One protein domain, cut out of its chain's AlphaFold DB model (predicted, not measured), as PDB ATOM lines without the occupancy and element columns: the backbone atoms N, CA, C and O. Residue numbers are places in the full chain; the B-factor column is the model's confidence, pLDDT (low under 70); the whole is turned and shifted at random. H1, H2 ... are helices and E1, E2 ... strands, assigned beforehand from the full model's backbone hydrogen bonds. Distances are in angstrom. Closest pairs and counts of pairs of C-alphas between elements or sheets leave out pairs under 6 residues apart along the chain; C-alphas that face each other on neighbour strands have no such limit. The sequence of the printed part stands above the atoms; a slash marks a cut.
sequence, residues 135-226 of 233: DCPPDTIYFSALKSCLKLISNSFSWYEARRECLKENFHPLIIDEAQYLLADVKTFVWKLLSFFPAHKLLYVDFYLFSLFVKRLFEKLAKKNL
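This is residues 135 to 226 of the 233 residues of the protein "Apple domain-containing protein" of Helobdella robusta (UniProt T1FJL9). A long helix, H4, leads away from a small body and makes much of its longest axis, with residues 214 to 226 sticking out. At the far end of the body from H4 lie the two-strand hairpin E1 and E2 and, across from it, helix H1; between these and H4 come short H2 and crosswise H3, with few contacts among the helices. The printed part has 92 residues, in the order E1, E2, H1, H2, H3, H4, with one antiparallel sheet, E1 - E2; the class is mostly helix. It is only just loose, close to compact, with a radius of gyration of the C-alphas of 14.8 A, and elongated, spanning 51 by 27 by 21 A.

E1 is residues 141 to 143, starting at C-alpha 141 (205.168, 110.999, 112.977), and E2 is residues 148 to 150. H1, residues 159 to 168, is 14.6 A long; H2 is residues 178 to 181. H3, residues 184 to 196, measures 18.3 A. H4, residues 207 to 226, measures 27.5 A and ends at C-alpha 226 (209.590, 110.717, 156.555).

The hairpin E1 and E2 is antiparallel at 136 degrees; N 143 and O 148 are 2.8 A apart, within hydrogen-bond range. H2 and H3 are close but not clearly touching, the closest C-alphas, of Tyr 181 and Lys 187, being 5.8 A apart. H2 and H4 are likewise close but not clearly touching, at 7.7 A between the C-alphas of Glu 178 and Leu 209. H1 is apart from H2, H3 and H4. In H1, H3 and H4 every O i to N i+4 pair is within hydrogen-bond range; H2 is too short for one.

The C-alphas of Asp 135 and Leu 226, the two farthest apart, are 51.5 A apart. The printed part has no cut and no long link. Mean pLDDT of the printed part is 73.9; it is under 70 at residues 180, 197 to 218 and 221.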
ATOM      1  N   ASP A 135     207.244 104.204 105.659       84.19
ATOM      2  CA  ASP A 135     206.740 105.539 105.391       84.19
ATOM      3  C   ASP A 135     205.473 105.734 106.210       84.19
ATOM      4  O   ASP A 135     204.499 104.983 106.101       84.19
ATOM      5  N   CYS A 136     205.507 106.737 107.075       82.62
ATOM      6  CA  CYS A 136     204.375 107.022 107.923       82.62
ATOM      7  C   CYS A 136     203.217 107.605 107.108       82.62
ATOM      8  O   CYS A 136     203.455 108.467 106.255       82.62
ATOM      9  N   PRO A 137     201.966 107.182 107.377       85.19
ATOM     10  CA  PRO A 137     200.798 107.812 106.784       85.19
ATOM     11  C   PRO A 137     200.803 109.335 106.999       85.19
ATOM     12  O   PRO A 137     201.400 109.809 107.977       85.19
ATOM     13  N   PRO A 138     200.109 110.107 106.143       87.00
ATOM     14  CA  PRO A 138     199.922 111.538 106.359       87.00
ATOM     15  C   PRO A 138     199.437 111.838 107.784       87.00
ATOM     16  O   PRO A 138     198.711 111.045 108.383       87.00
ATOM     17  N   ASP A 139     199.867 112.973 108.335       87.31
ATOM     18  CA  ASP A 139     199.533 113.427 109.695       87.31
ATOM     19  C   ASP A 139     200.016 112.515 110.837       87.31
ATOM     20  O   ASP A 139     199.571 112.638 111.983       87.31
ATOM     21  N   THR A 140     200.957 111.614 110.553       87.50
ATOM     22  CA  THR A 140     201.619 110.791 111.569       87.50
ATOM     23  C   THR A 140     203.124 111.035 111.593       87.50
ATOM     24  O   THR A 140     203.722 111.522 110.636       87.50
ATOM     25  N   ILE A 141     203.749 110.741 112.732       87.12
ATOM     26  CA  ILE A 141     205.168 110.999 112.977       87.12
ATOM     27  C   ILE A 141     205.858 109.672 113.260       87.12
ATOM     28  O   ILE A 141     205.467 108.949 114.178       87.12
ATOM     29  N   TYR A 142     206.919 109.366 112.507       84.44
ATOM     30  CA  TYR A 142     207.754 108.206 112.808       84.44
ATOM     31  C   TYR A 142     208.524 108.441 114.102       84.44
ATOM     32  O   TYR A 142     209.350 109.353 114.191       84.44
ATOM     33  N   PHE A 143     208.297 107.585 115.088       81.81
ATOM     34  CA  PHE A 143     208.995 107.640 116.357       81.81
ATOM     35  C   PHE A 143     210.023 106.513 116.436       81.81
ATOM     36  O   PHE A 143     209.686 105.359 116.697       81.81
ATOM     37  N   SER A 144     211.294 106.849 116.204       78.19
ATOM     38  CA  SER A 144     212.388 105.881 116.043       78.19
ATOM     39  C   SER A 144     212.596 104.969 117.248       78.19
ATOM     40  O   SER A 144     212.864 103.788 117.059       78.19
ATOM     41  N   ALA A 145     212.437 105.477 118.472       78.25
ATOM     42  CA  ALA A 145     212.641 104.682 119.682       78.25
ATOM     43  C   ALA A 145     211.576 103.589 119.874       78.25
ATOM     44  O   ALA A 145     211.863 102.565 120.485       78.25
ATOM     45  N   LEU A 146     210.373 103.788 119.325       75.31
ATOM     46  CA  LEU A 146     209.306 102.778 119.297       75.31
ATOM     47  C   LEU A 146     209.204 102.077 117.939       75.31
ATOM     48  O   LEU A 146     208.366 101.194 117.780       75.31
ATOM     49  N   LYS A 147     210.017 102.515 116.965       78.81
ATOM     50  CA  LYS A 147     209.975 102.120 115.554       78.81
ATOM     51  C   LYS A 147     208.541 102.034 115.044       78.81
ATOM     52  O   LYS A 147     208.109 100.996 114.575       78.81
ATOM     53  N   SER A 148     207.763 103.093 115.232       81.00
ATOM     54  CA  SER A 148     206.338 103.075 114.899       81.00
ATOM     55  C   SER A 148     205.860 104.466 114.515       81.00
ATOM     56  O   SER A 148     206.389 105.470 115.002       81.00
ATOM     57  N   CYS A 149     204.856 104.527 113.645       84.81
ATOM     58  CA  CYS A 149     204.176 105.766 113.294       84.81
ATOM     59  C   CYS A 149     203.140 106.106 114.361       84.81
ATOM     60  O   CYS A 149     202.254 105.307 114.673       84.81
ATOM     61  N   LEU A 150     203.252 107.304 114.926       87.50
ATOM     62  CA  LEU A 150     202.354 107.800 115.956       87.50
ATOM     63  C   LEU A 150     201.467 108.900 115.381       87.50
ATOM     64  O   LEU A 150     201.966 109.852 114.779       87.50
ATOM     65  N   LYS A 151     200.160 108.800 115.624       90.25
ATOM     66  CA  LYS A 151     199.209 109.888 115.395       90.25
ATOM     67  C   LYS A 151     198.851 110.520 116.731       90.25
ATOM     68  O   LYS A 151     198.430 109.823 117.654       90.25
ATOM     69  N   LEU A 152     199.017 111.835 116.845       89.12
ATOM     70  CA  LEU A 152     198.562 112.566 118.021       89.12
ATOM     71  C   LEU A 152     197.135 113.054 117.788       89.12
ATOM     72  O   LEU A 152     196.873 113.772 116.828       89.12
ATOM     73  N   ILE A 153     196.228 112.704 118.696       85.75
ATOM     74  CA  ILE A 153     194.854 113.204 118.684       85.75
ATOM     75  C   ILE A 153     194.704 114.175 119.857       85.75
ATOM     76  O   ILE A 153     194.911 113.803 121.008       85.75
ATOM     77  N   SER A 154     194.380 115.436 119.568       86.25
ATOM     78  CA  SER A 154     194.358 116.529 120.554       86.25
ATOM     79  C   SER A 154     193.069 116.625 121.379       86.25
ATOM     80  O   SER A 154     192.959 117.482 122.259       86.25
ATOM     81  N   ASN A 155     192.079 115.781 121.089       86.50
ATOM     82  CA  ASN A 155     190.793 115.776 121.779       86.50
ATOM     83  C   ASN A 155     190.881 115.023 123.113       86.50
ATOM     84  O   ASN A 155     191.648 114.076 123.268       86.50
ATOM     85  N   SER A 156     190.072 115.443 124.086       83.56
ATOM     86  CA  SER A 156     189.909 114.721 125.348       83.56
ATOM     87  C   SER A 156     188.894 113.598 125.176       83.56
ATOM     88  O   SER A 156     187.766 113.856 124.760       83.56
ATOM     89  N   PHE A 157     189.276 112.384 125.557       82.88
ATOM     90  CA  PHE A 157     188.433 111.197 125.470       82.88
ATOM     91  C   PHE A 157     188.499 110.395 126.766       82.88
ATOM     92  O   PHE A 157     189.516 110.408 127.465       82.88
ATOM     93  N   SER A 158     187.450 109.626 127.049       86.00
ATOM     94  CA  SER A 158     187.591 108.461 127.923       86.00
ATOM     95  C   SER A 158     188.486 107.400 127.264       86.00
ATOM     96  O   SER A 158     188.664 107.386 126.045       86.00
ATOM     97  N   TRP A 159     189.027 106.460 128.043       79.06
ATOM     98  CA  TRP A 159     189.858 105.379 127.488       79.06
ATOM     99  C   TRP A 159     189.127 104.567 126.406       79.06
ATOM    100  O   TRP A 159     189.701 104.239 125.368       79.06
ATOM    101  N   TYR A 160     187.844 104.272 126.630       87.31
ATOM    102  CA  TYR A 160     187.026 103.515 125.685       87.31
ATOM    103  C   TYR A 160     186.848 104.266 124.357       87.31
ATOM    104  O   TYR A 160     187.009 103.675 123.287       87.31
ATOM    105  N   GLU A 161     186.572 105.570 124.413       90.69
ATOM    106  CA  GLU A 161     186.443 106.418 123.224       90.69
ATOM    107  C   GLU A 161     187.775 106.580 122.494       90.69
ATOM    108  O   GLU A 161     187.813 106.396 121.283       90.69
ATOM    109  N   ALA A 162     188.875 106.825 123.214       85.88
ATOM    110  CA  ALA A 162     190.209 106.933 122.622       85.88
ATOM    111  C   ALA A 162     190.593 105.653 121.866       85.88
ATOM    112  O   ALA A 162     191.080 105.711 120.735       85.88
ATOM    113  N   ARG A 163     190.327 104.480 122.463       85.88
ATOM    114  CA  ARG A 163     190.560 103.186 121.812       85.88
ATOM    115  C   ARG A 163     189.715 103.030 120.555       85.88
ATOM    116  O   ARG A 163     190.242 102.599 119.532       85.88
ATOM    117  N   ARG A 164     188.426 103.369 120.618       90.12
ATOM    118  CA  ARG A 164     187.548 103.338 119.441       90.12
ATOM    119  C   ARG A 164     188.033 104.278 118.344       90.12
ATOM    120  O   ARG A 164     187.980 103.891 117.184       90.12
ATOM    121  N   GLU A 165     188.503 105.467 118.703       89.69
ATOM    122  CA  GLU A 165     188.996 106.453 117.744       89.69
ATOM    123  C   GLU A 165     190.251 105.959 117.023       89.69
ATOM    124  O   GLU A 165     190.300 106.006 115.800       89.69
ATOM    125  N   CYS A 166     191.212 105.378 117.751       86.25
ATOM    126  CA  CYS A 166     192.405 104.781 117.142       86.25
ATOM    127  C   CYS A 166     192.032 103.690 116.124       86.25
ATOM    128  O   CYS A 166     192.556 103.666 115.011       86.25
ATOM    129  N   LEU A 167     191.088 102.814 116.485       83.00
ATOM    130  CA  LEU A 167     190.697 101.683 115.639       83.00
ATOM    131  C   LEU A 167     190.000 102.107 114.338       83.00
ATOM    132  O   LEU A 167     190.098 101.374 113.359       83.00
ATOM    133  N   LYS A 168     189.336 103.273 114.289       89.31
ATOM    134  CA  LYS A 168     188.713 103.785 113.050       89.31
ATOM    135  C   LYS A 168     189.726 103.993 111.927       89.31
ATOM    136  O   LYS A 168     189.382 103.830 110.763       89.31
ATOM    137  N   GLU A 169     190.956 104.346 112.280       82.31
ATOM    138  CA  GLU A 169     192.041 104.592 111.330       82.31
ATOM    139  C   GLU A 169     193.026 103.415 111.234       82.31
ATOM    140  O   GLU A 169     194.124 103.567 110.706       82.31
ATOM    141  N   ASN A 170     192.659 102.231 111.740       83.50
ATOM    142  CA  ASN A 170     193.544 101.062 111.843       83.50
ATOM    143  C   ASN A 170     194.793 101.296 112.717       83.50
ATOM    144  O   ASN A 170     195.820 100.635 112.553       83.50
ATOM    145  N   PHE A 171     194.706 102.212 113.686       83.12
ATOM    146  CA  PHE A 171     195.716 102.387 114.724       83.12
ATOM    147  C   PHE A 171     195.310 101.664 116.010       83.12
ATOM    148  O   PHE A 171     194.137 101.442 116.313       83.12
ATOM    149  N   HIS A 172     196.313 101.342 116.822       82.75
ATOM    150  CA  HIS A 172     196.116 100.857 118.182       82.75
ATOM    151  C   HIS A 172     196.561 101.923 119.183       82.75
ATOM    152  O   HIS A 172     197.495 102.674 118.884       82.75
ATOM    153  N   PRO A 173     195.940 101.979 120.377       83.62
ATOM    154  CA  PRO A 173     196.458 102.789 121.468       83.62
ATOM    155  C   PRO A 173     197.928 102.472 121.733       83.62
ATOM    156  O   PRO A 173     198.340 101.311 121.678       83.62
ATOM    157  N   LEU A 174     198.711 103.505 122.033       82.25
ATOM    158  CA  LEU A 174     200.112 103.331 122.376       82.25
ATOM    159  C   LEU A 174     200.228 102.625 123.733       82.25
ATOM    160  O   LEU A 174     199.852 103.180 124.765       82.25
ATOM    161  N   ILE A 175     200.778 101.413 123.715       77.44
ATOM    162  CA  ILE A 175     201.122 100.642 124.910       77.44
ATOM    163  C   ILE A 175     202.634 100.756 125.080       77.44
ATOM    164  O   ILE A 175     203.390 100.229 124.268       77.44
ATOM    165  N   ILE A 176     203.066 101.478 126.109       75.88
ATOM    166  CA  ILE A 176     204.479 101.599 126.483       75.88
ATOM    167  C   ILE A 176     204.676 100.663 127.664       75.88
ATOM    168  O   ILE A 176     203.930 100.792 128.622       75.88
ATOM    169  N   ASP A 177     205.637  99.745 127.630       76.69
ATOM    170  CA  ASP A 177     205.993  98.945 128.809       76.69
ATOM    171  C   ASP A 177     207.054  99.652 129.687       76.69
ATOM    172  O   ASP A 177     207.585 100.714 129.345       76.69
ATOM    173  N   GLU A 178     207.368  99.085 130.858       74.88
ATOM    174  CA  GLU A 178     208.347  99.682 131.779       74.88
ATOM    175  C   GLU A 178     209.756  99.777 131.163       74.88
ATOM    176  O   GLU A 178     210.466 100.748 131.425       74.88
ATOM    177  N   ALA A 179     210.151  98.826 130.311       73.50
ATOM    178  CA  ALA A 179     211.463  98.831 129.667       73.50
ATOM    179  C   ALA A 179     211.558  99.923 128.589       73.50
ATOM    180  O   ALA A 179     212.543 100.660 128.534       73.50
ATOM    181  N   GLN A 180     210.510 100.087 127.784       69.94
ATOM    182  CA  GLN A 180     210.408 101.112 126.746       69.94
ATOM    183  C   GLN A 180     210.343 102.517 127.342       69.94
ATOM    184  O   GLN A 180     210.935 103.447 126.798       69.94
ATOM    185  N   TYR A 181     209.684 102.690 128.491       72.56
ATOM    186  CA  TYR A 181     209.621 103.989 129.164       72.56
ATOM    187  C   TYR A 181     210.996 104.498 129.628       72.56
ATOM    188  O   TYR A 181     211.219 105.707 129.726       72.56
ATOM    189  N   LEU A 182     211.934 103.590 129.916       76.19
ATOM    190  CA  LEU A 182     213.297 103.954 130.311       76.19
ATOM    191  C   LEU A 182     214.134 104.489 129.144       76.19
ATOM    192  O   LEU A 182     215.174 105.107 129.388       76.19
ATOM    193  N   LEU A 183     213.685 104.312 127.899       78.12
ATOM    194  CA  LEU A 183     214.329 104.918 126.740       78.12
ATOM    195  C   LEU A 183     214.210 106.444 126.844       78.12
ATOM    196  O   LEU A 183     213.115 107.003 126.950       78.12
ATOM    197  N   ALA A 184     215.358 107.127 126.821       73.38
ATOM    198  CA  ALA A 184     215.445 108.575 127.027       73.38
ATOM    199  C   ALA A 184     214.542 109.363 126.061       73.38
ATOM    200  O   ALA A 184     213.917 110.350 126.462       73.38
ATOM    201  N   ASP A 185     214.413 108.882 124.825       77.56
ATOM    202  CA  ASP A 185     213.575 109.488 123.794       77.56
ATOM    203  C   ASP A 185     212.087 109.339 124.108       77.56
ATOM    204  O   ASP A 185     211.353 110.325 124.041       77.56
ATOM    205  N   VAL A 186     211.644 108.146 124.528       76.25
ATOM    206  CA  VAL A 186     210.247 107.890 124.927       76.25
ATOM    207  C   VAL A 186     209.879 108.789 126.098       76.25
ATOM    208  O   VAL A 186     208.874 109.495 126.054       76.25
ATOM    209  N   LYS A 187     210.733 108.840 127.123       76.25
ATOM    210  CA  LYS A 187     210.522 109.702 128.287       76.25
ATOM    211  C   LYS A 187     210.441 111.179 127.899       76.25
ATOM    212  O   LYS A 187     209.562 111.889 128.381       76.25
ATOM    213  N   THR A 188     211.342 111.644 127.036       82.81
ATOM    214  CA  THR A 188     211.361 113.040 126.573       82.81
ATOM    215  C   THR A 188     210.118 113.366 125.754       82.81
ATOM    216  O   THR A 188     209.530 114.429 125.937       82.81
ATOM    217  N   PHE A 189     209.683 112.451 124.889       80.50
ATOM    218  CA  PHE A 189     208.467 112.595 124.095       80.50
ATOM    219  C   PHE A 189     207.214 112.646 124.969       80.50
ATOM    220  O   PHE A 189     206.432 113.586 124.849       80.50
ATOM    221  N   VAL A 190     207.061 111.704 125.905       77.69
ATOM    222  CA  VAL A 190     205.948 111.695 126.865       77.69
ATOM    223  C   VAL A 190     205.951 112.975 127.698       77.69
ATOM    224  O   VAL A 190     204.908 113.593 127.875       77.69
ATOM    225  N   TRP A 191     207.117 113.432 128.161       79.62
ATOM    226  CA  TRP A 191     207.217 114.682 128.914       79.62
ATOM    227  C   TRP A 191     206.834 115.907 128.077       79.62
ATOM    228  O   TRP A 191     206.085 116.758 128.550       79.62
ATOM    229  N   LYS A 192     207.298 115.982 126.823       80.75
ATOM    230  CA  LYS A 192     206.913 117.045 125.884       80.75
ATOM    231  C   LYS A 192     205.409 117.047 125.642       80.75
ATOM    232  O   LYS A 192     204.798 118.108 125.737       80.75
ATOM    233  N   LEU A 193     204.815 115.878 125.408       75.44
ATOM    234  CA  LEU A 193     203.368 115.733 125.283       75.44
ATOM    235  C   LEU A 193     202.669 116.272 126.529       75.44
ATOM    236  O   LEU A 193     201.862 117.186 126.418       75.44
ATOM    237  N   LEU A 194     203.038 115.796 127.719       73.00
ATOM    238  CA  LEU A 194     202.433 116.239 128.977       73.00
ATOM    239  C   LEU A 194     202.610 117.742 129.239       73.00
ATOM    240  O   LEU A 194     201.731 118.351 129.834       73.00
ATOM    241  N   SER A 195     203.707 118.350 128.782       76.50
ATOM    242  CA  SER A 195     203.921 119.799 128.904       76.50
ATOM    243  C   SER A 195     203.057 120.633 127.953       76.50
ATOM    244  O   SER A 195     202.818 121.806 128.219       76.50
ATOM    245  N   PHE A 196     202.591 120.036 126.851       72.38
ATOM    246  CA  PHE A 196     201.786 120.715 125.835       72.38
ATOM    247  C   PHE A 196     200.301 120.781 126.208       72.38
ATOM    248  O   PHE A 196     199.585 121.672 125.752       72.38
ATOM    249  N   PHE A 197     199.827 119.854 127.045       63.88
ATOM    250  CA  PHE A 197     198.444 119.851 127.503       63.88
ATOM    251  C   PHE A 197     198.323 120.600 128.838       63.88
ATOM    252  O   PHE A 197     199.008 120.254 129.802       63.88
ATOM    253  N   PRO A 198     197.445 121.616 128.944       60.06
ATOM    254  CA  PRO A 198     197.147 122.239 130.229       60.06
ATOM    255  C   PRO A 198     196.643 121.162 131.196       60.06
ATOM    256  O   PRO A 198     195.926 120.257 130.771       60.06
ATOM    257  N   ALA A 199     196.986 121.273 132.485       54.00
ATOM    258  CA  ALA A 199     196.826 120.244 133.529       54.00
ATOM    259  C   ALA A 199     195.424 119.598 133.671       54.00
ATOM    260  O   ALA A 199     195.262 118.626 134.402       54.00
ATOM    261  N   HIS A 200     194.415 120.112 132.967       45.75
ATOM    262  CA  HIS A 200     193.044 119.607 132.932       45.75
ATOM    263  C   HIS A 200     192.708 118.748 131.696       45.75
ATOM    264  O   HIS A 200     191.595 118.237 131.606       45.75
ATOM    265  N   LYS A 201     193.635 118.563 130.744       44.28
ATOM    266  CA  LYS A 201     193.461 117.704 129.561       44.28
ATOM    267  C   LYS A 201     194.418 116.513 129.656       44.28
ATOM    268  O   LYS A 201     195.549 116.564 129.188       44.28
ATOM    269  N   LEU A 202     193.977 115.459 130.339       43.16
ATOM    270  CA  LEU A 202     194.752 114.234 130.533       43.16
ATOM    271  C   LEU A 202     194.871 113.448 129.220       43.16
ATOM    272  O   LEU A 202     193.882 112.937 128.698       43.16
ATOM    273  N   LEU A 203     196.101 113.308 128.724       45.25
ATOM    274  CA  LEU A 203     196.477 112.249 127.792       45.25
ATOM    275  C   LEU A 203     196.425 110.916 128.547       45.25
ATOM    276  O   LEU A 203     197.216 110.683 129.463       45.25
ATOM    277  N   TYR A 204     195.488 110.048 128.173       44.75
ATOM    278  CA  TYR A 204     195.394 108.691 128.711       44.75
ATOM    279  C   TYR A 204     196.498 107.815 128.105       44.75
ATOM    280  O   TYR A 204     196.293 107.101 127.128       44.75
ATOM    281  N   VAL A 205     197.687 107.879 128.703       43.94
ATOM    282  CA  VAL A 205     198.671 106.791 128.641       43.94
ATOM    283  C   VAL A 205     198.215 105.755 129.664       43.94
ATOM    284  O   VAL A 205     197.877 106.130 130.786       43.94
ATOM    285  N   ASP A 206     198.129 104.490 129.255       37.28
ATOM    286  CA  ASP A 206     197.497 103.386 129.984       37.28
ATOM    287  C   ASP A 206     197.573 103.510 131.526       37.28
ATOM    288  O   ASP A 206     198.649 103.618 132.131       37.28
ATOM    289  N   PHE A 207     196.399 103.521 132.168       39.88
ATOM    290  CA  PHE A 207     196.210 103.843 133.588       39.88
ATOM    291  C   PHE A 207     196.959 102.869 134.509       39.88
ATOM    292  O   PHE A 207     197.217 103.193 135.666       39.88
ATOM    293  N   TYR A 208     197.360 101.694 134.017       40.81
ATOM    294  CA  TYR A 208     198.157 100.751 134.798       40.81
ATOM    295  C   TYR A 208     199.563 101.289 135.089       40.81
ATOM    296  O   TYR A 208     199.993 101.288 136.243       40.81
ATOM    297  N   LEU A 209     200.245 101.848 134.088       43.25
ATOM    298  CA  LEU A 209     201.575 102.433 134.267       43.25
ATOM    299  C   LEU A 209     201.519 103.839 134.840       43.25
ATOM    300  O   LEU A 209     202.376 104.183 135.650       43.25
ATOM    301  N   PHE A 210     200.489 104.625 134.513       46.22
ATOM    302  CA  PHE A 210     200.280 105.903 135.186       46.22
ATOM    303  C   PHE A 210     199.944 105.703 136.671       46.22
ATOM    304  O   PHE A 210     200.518 106.388 137.510       46.22
ATOM    305  N   SER A 211     199.114 104.717 137.040       46.00
ATOM    306  CA  SER A 211     198.847 104.414 138.455       46.00
ATOM    307  C   SER A 211     200.080 103.859 139.165       46.00
ATOM    308  O   SER A 211     200.348 104.271 140.290       46.00
ATOM    309  N   LEU A 212     200.891 103.012 138.518       51.44
ATOM    310  CA  LEU A 212     202.179 102.551 139.053       51.44
ATOM    311  C   LEU A 212     203.180 103.701 139.207       51.44
ATOM    312  O   LEU A 212     203.886 103.762 140.213       51.44
ATOM    313  N   PHE A 213     203.229 104.633 138.254       57.31
ATOM    314  CA  PHE A 213     204.100 105.803 138.296       57.31
ATOM    315  C   PHE A 213     203.660 106.787 139.376       57.31
ATOM    316  O   PHE A 213     204.480 107.179 140.200       57.31
ATOM    317  N   VAL A 214     202.372 107.134 139.434       62.72
ATOM    318  CA  VAL A 214     201.793 107.979 140.484       62.72
ATOM    319  C   VAL A 214     202.005 107.315 141.842       62.72
ATOM    320  O   VAL A 214     202.537 107.954 142.742       62.72
ATOM    321  N   LYS A 215     201.728 106.016 141.984       64.81
ATOM    322  CA  LYS A 215     201.963 105.268 143.226       64.81
ATOM    323  C   LYS A 215     203.437 105.286 143.639       64.81
ATOM    324  O   LYS A 215     203.737 105.669 144.765       64.81
ATOM    325  N   ARG A 216     204.378 104.973 142.738       67.75
ATOM    326  CA  ARG A 216     205.827 105.008 143.034       67.75
ATOM    327  C   ARG A 216     206.347 106.426 143.292       67.75
ATOM    328  O   ARG A 216     207.263 106.602 144.098       67.75
ATOM    329  N   LEU A 217     205.788 107.441 142.634       65.56
ATOM    330  CA  LEU A 217     206.113 108.848 142.871       65.56
ATOM    331  C   LEU A 217     205.637 109.274 144.264       65.56
ATOM    332  O   LEU A 217     206.428 109.827 145.028       65.56
ATOM    333  N   PHE A 218     204.398 108.940 144.635       64.88
ATOM    334  CA  PHE A 218     203.861 109.167 145.976       64.88
ATOM    335  C   PHE A 218     204.649 108.401 147.047       64.88
ATOM    336  O   PHE A 218     204.980 108.983 148.075       64.88
ATOM    337  N   GLU A 219     205.053 107.153 146.798       75.00
ATOM    338  CA  GLU A 219     205.902 106.380 147.717       75.00
ATOM    339  C   GLU A 219     207.289 107.015 147.906       75.00
ATOM    340  O   GLU A 219     207.788 107.101 149.032       75.00
ATOM    341  N   LYS A 220     207.922 107.514 146.833       73.31
ATOM    342  CA  LYS A 220     209.206 108.234 146.928       73.31
ATOM    343  C   LYS A 220     209.067 109.560 147.674       73.31
ATOM    344  O   LYS A 220     209.928 109.887 148.492       73.31
ATOM    345  N   LEU A 221     207.997 110.314 147.423       67.25
ATOM    346  CA  LEU A 221     207.725 111.576 148.114       67.25
ATOM    347  C   LEU A 221     207.400 111.350 149.599       67.25
ATOM    348  O   LEU A 221     207.918 112.072 150.452       67.25
ATOM    349  N   ALA A 222     206.635 110.305 149.925       76.44
ATOM    350  CA  ALA A 222     206.343 109.905 151.297       76.44
ATOM    351  C   ALA A 222     207.623 109.519 152.056       76.44
ATOM    352  O   ALA A 222     207.871 110.040 153.145       76.44
ATOM    353  N   LYS A 223     208.498 108.697 151.454       81.62
ATOM    354  CA  LYS A 223     209.802 108.333 152.043       81.62
ATOM    355  C   LYS A 223     210.702 109.552 152.269       81.62
ATOM    356  O   LYS A 223     211.330 109.665 153.322       81.62
ATOM    357  N   LYS A 224     210.733 110.501 151.327       79.81
ATOM    358  CA  LYS A 224     211.529 111.735 151.449       79.81
ATOM    359  C   LYS A 224     211.023 112.649 152.575       79.81
ATOM    360  O   LYS A 224     211.833 113.249 153.277       79.81
ATOM    361  N   ASN A 225     209.707 112.716 152.790       71.88
ATOM    362  CA  ASN A 225     209.112 113.478 153.893       71.88
ATOM    363  C   ASN A 225     209.302 112.806 155.264       71.88
ATOM    364  O   ASN A 225     209.554 113.505 156.245       71.88
ATOM    365  N   LEU A 226     209.258 111.472 155.337       73.56
ATOM    366  CA  LEU A 226     209.590 110.717 156.555       73.56
ATOM    367  C   LEU A 226     211.056 110.918 156.969       73.56
ATOM    368  O   LEU A 226     211.331 111.183 158.138       73.56
TER     369      LEU A 226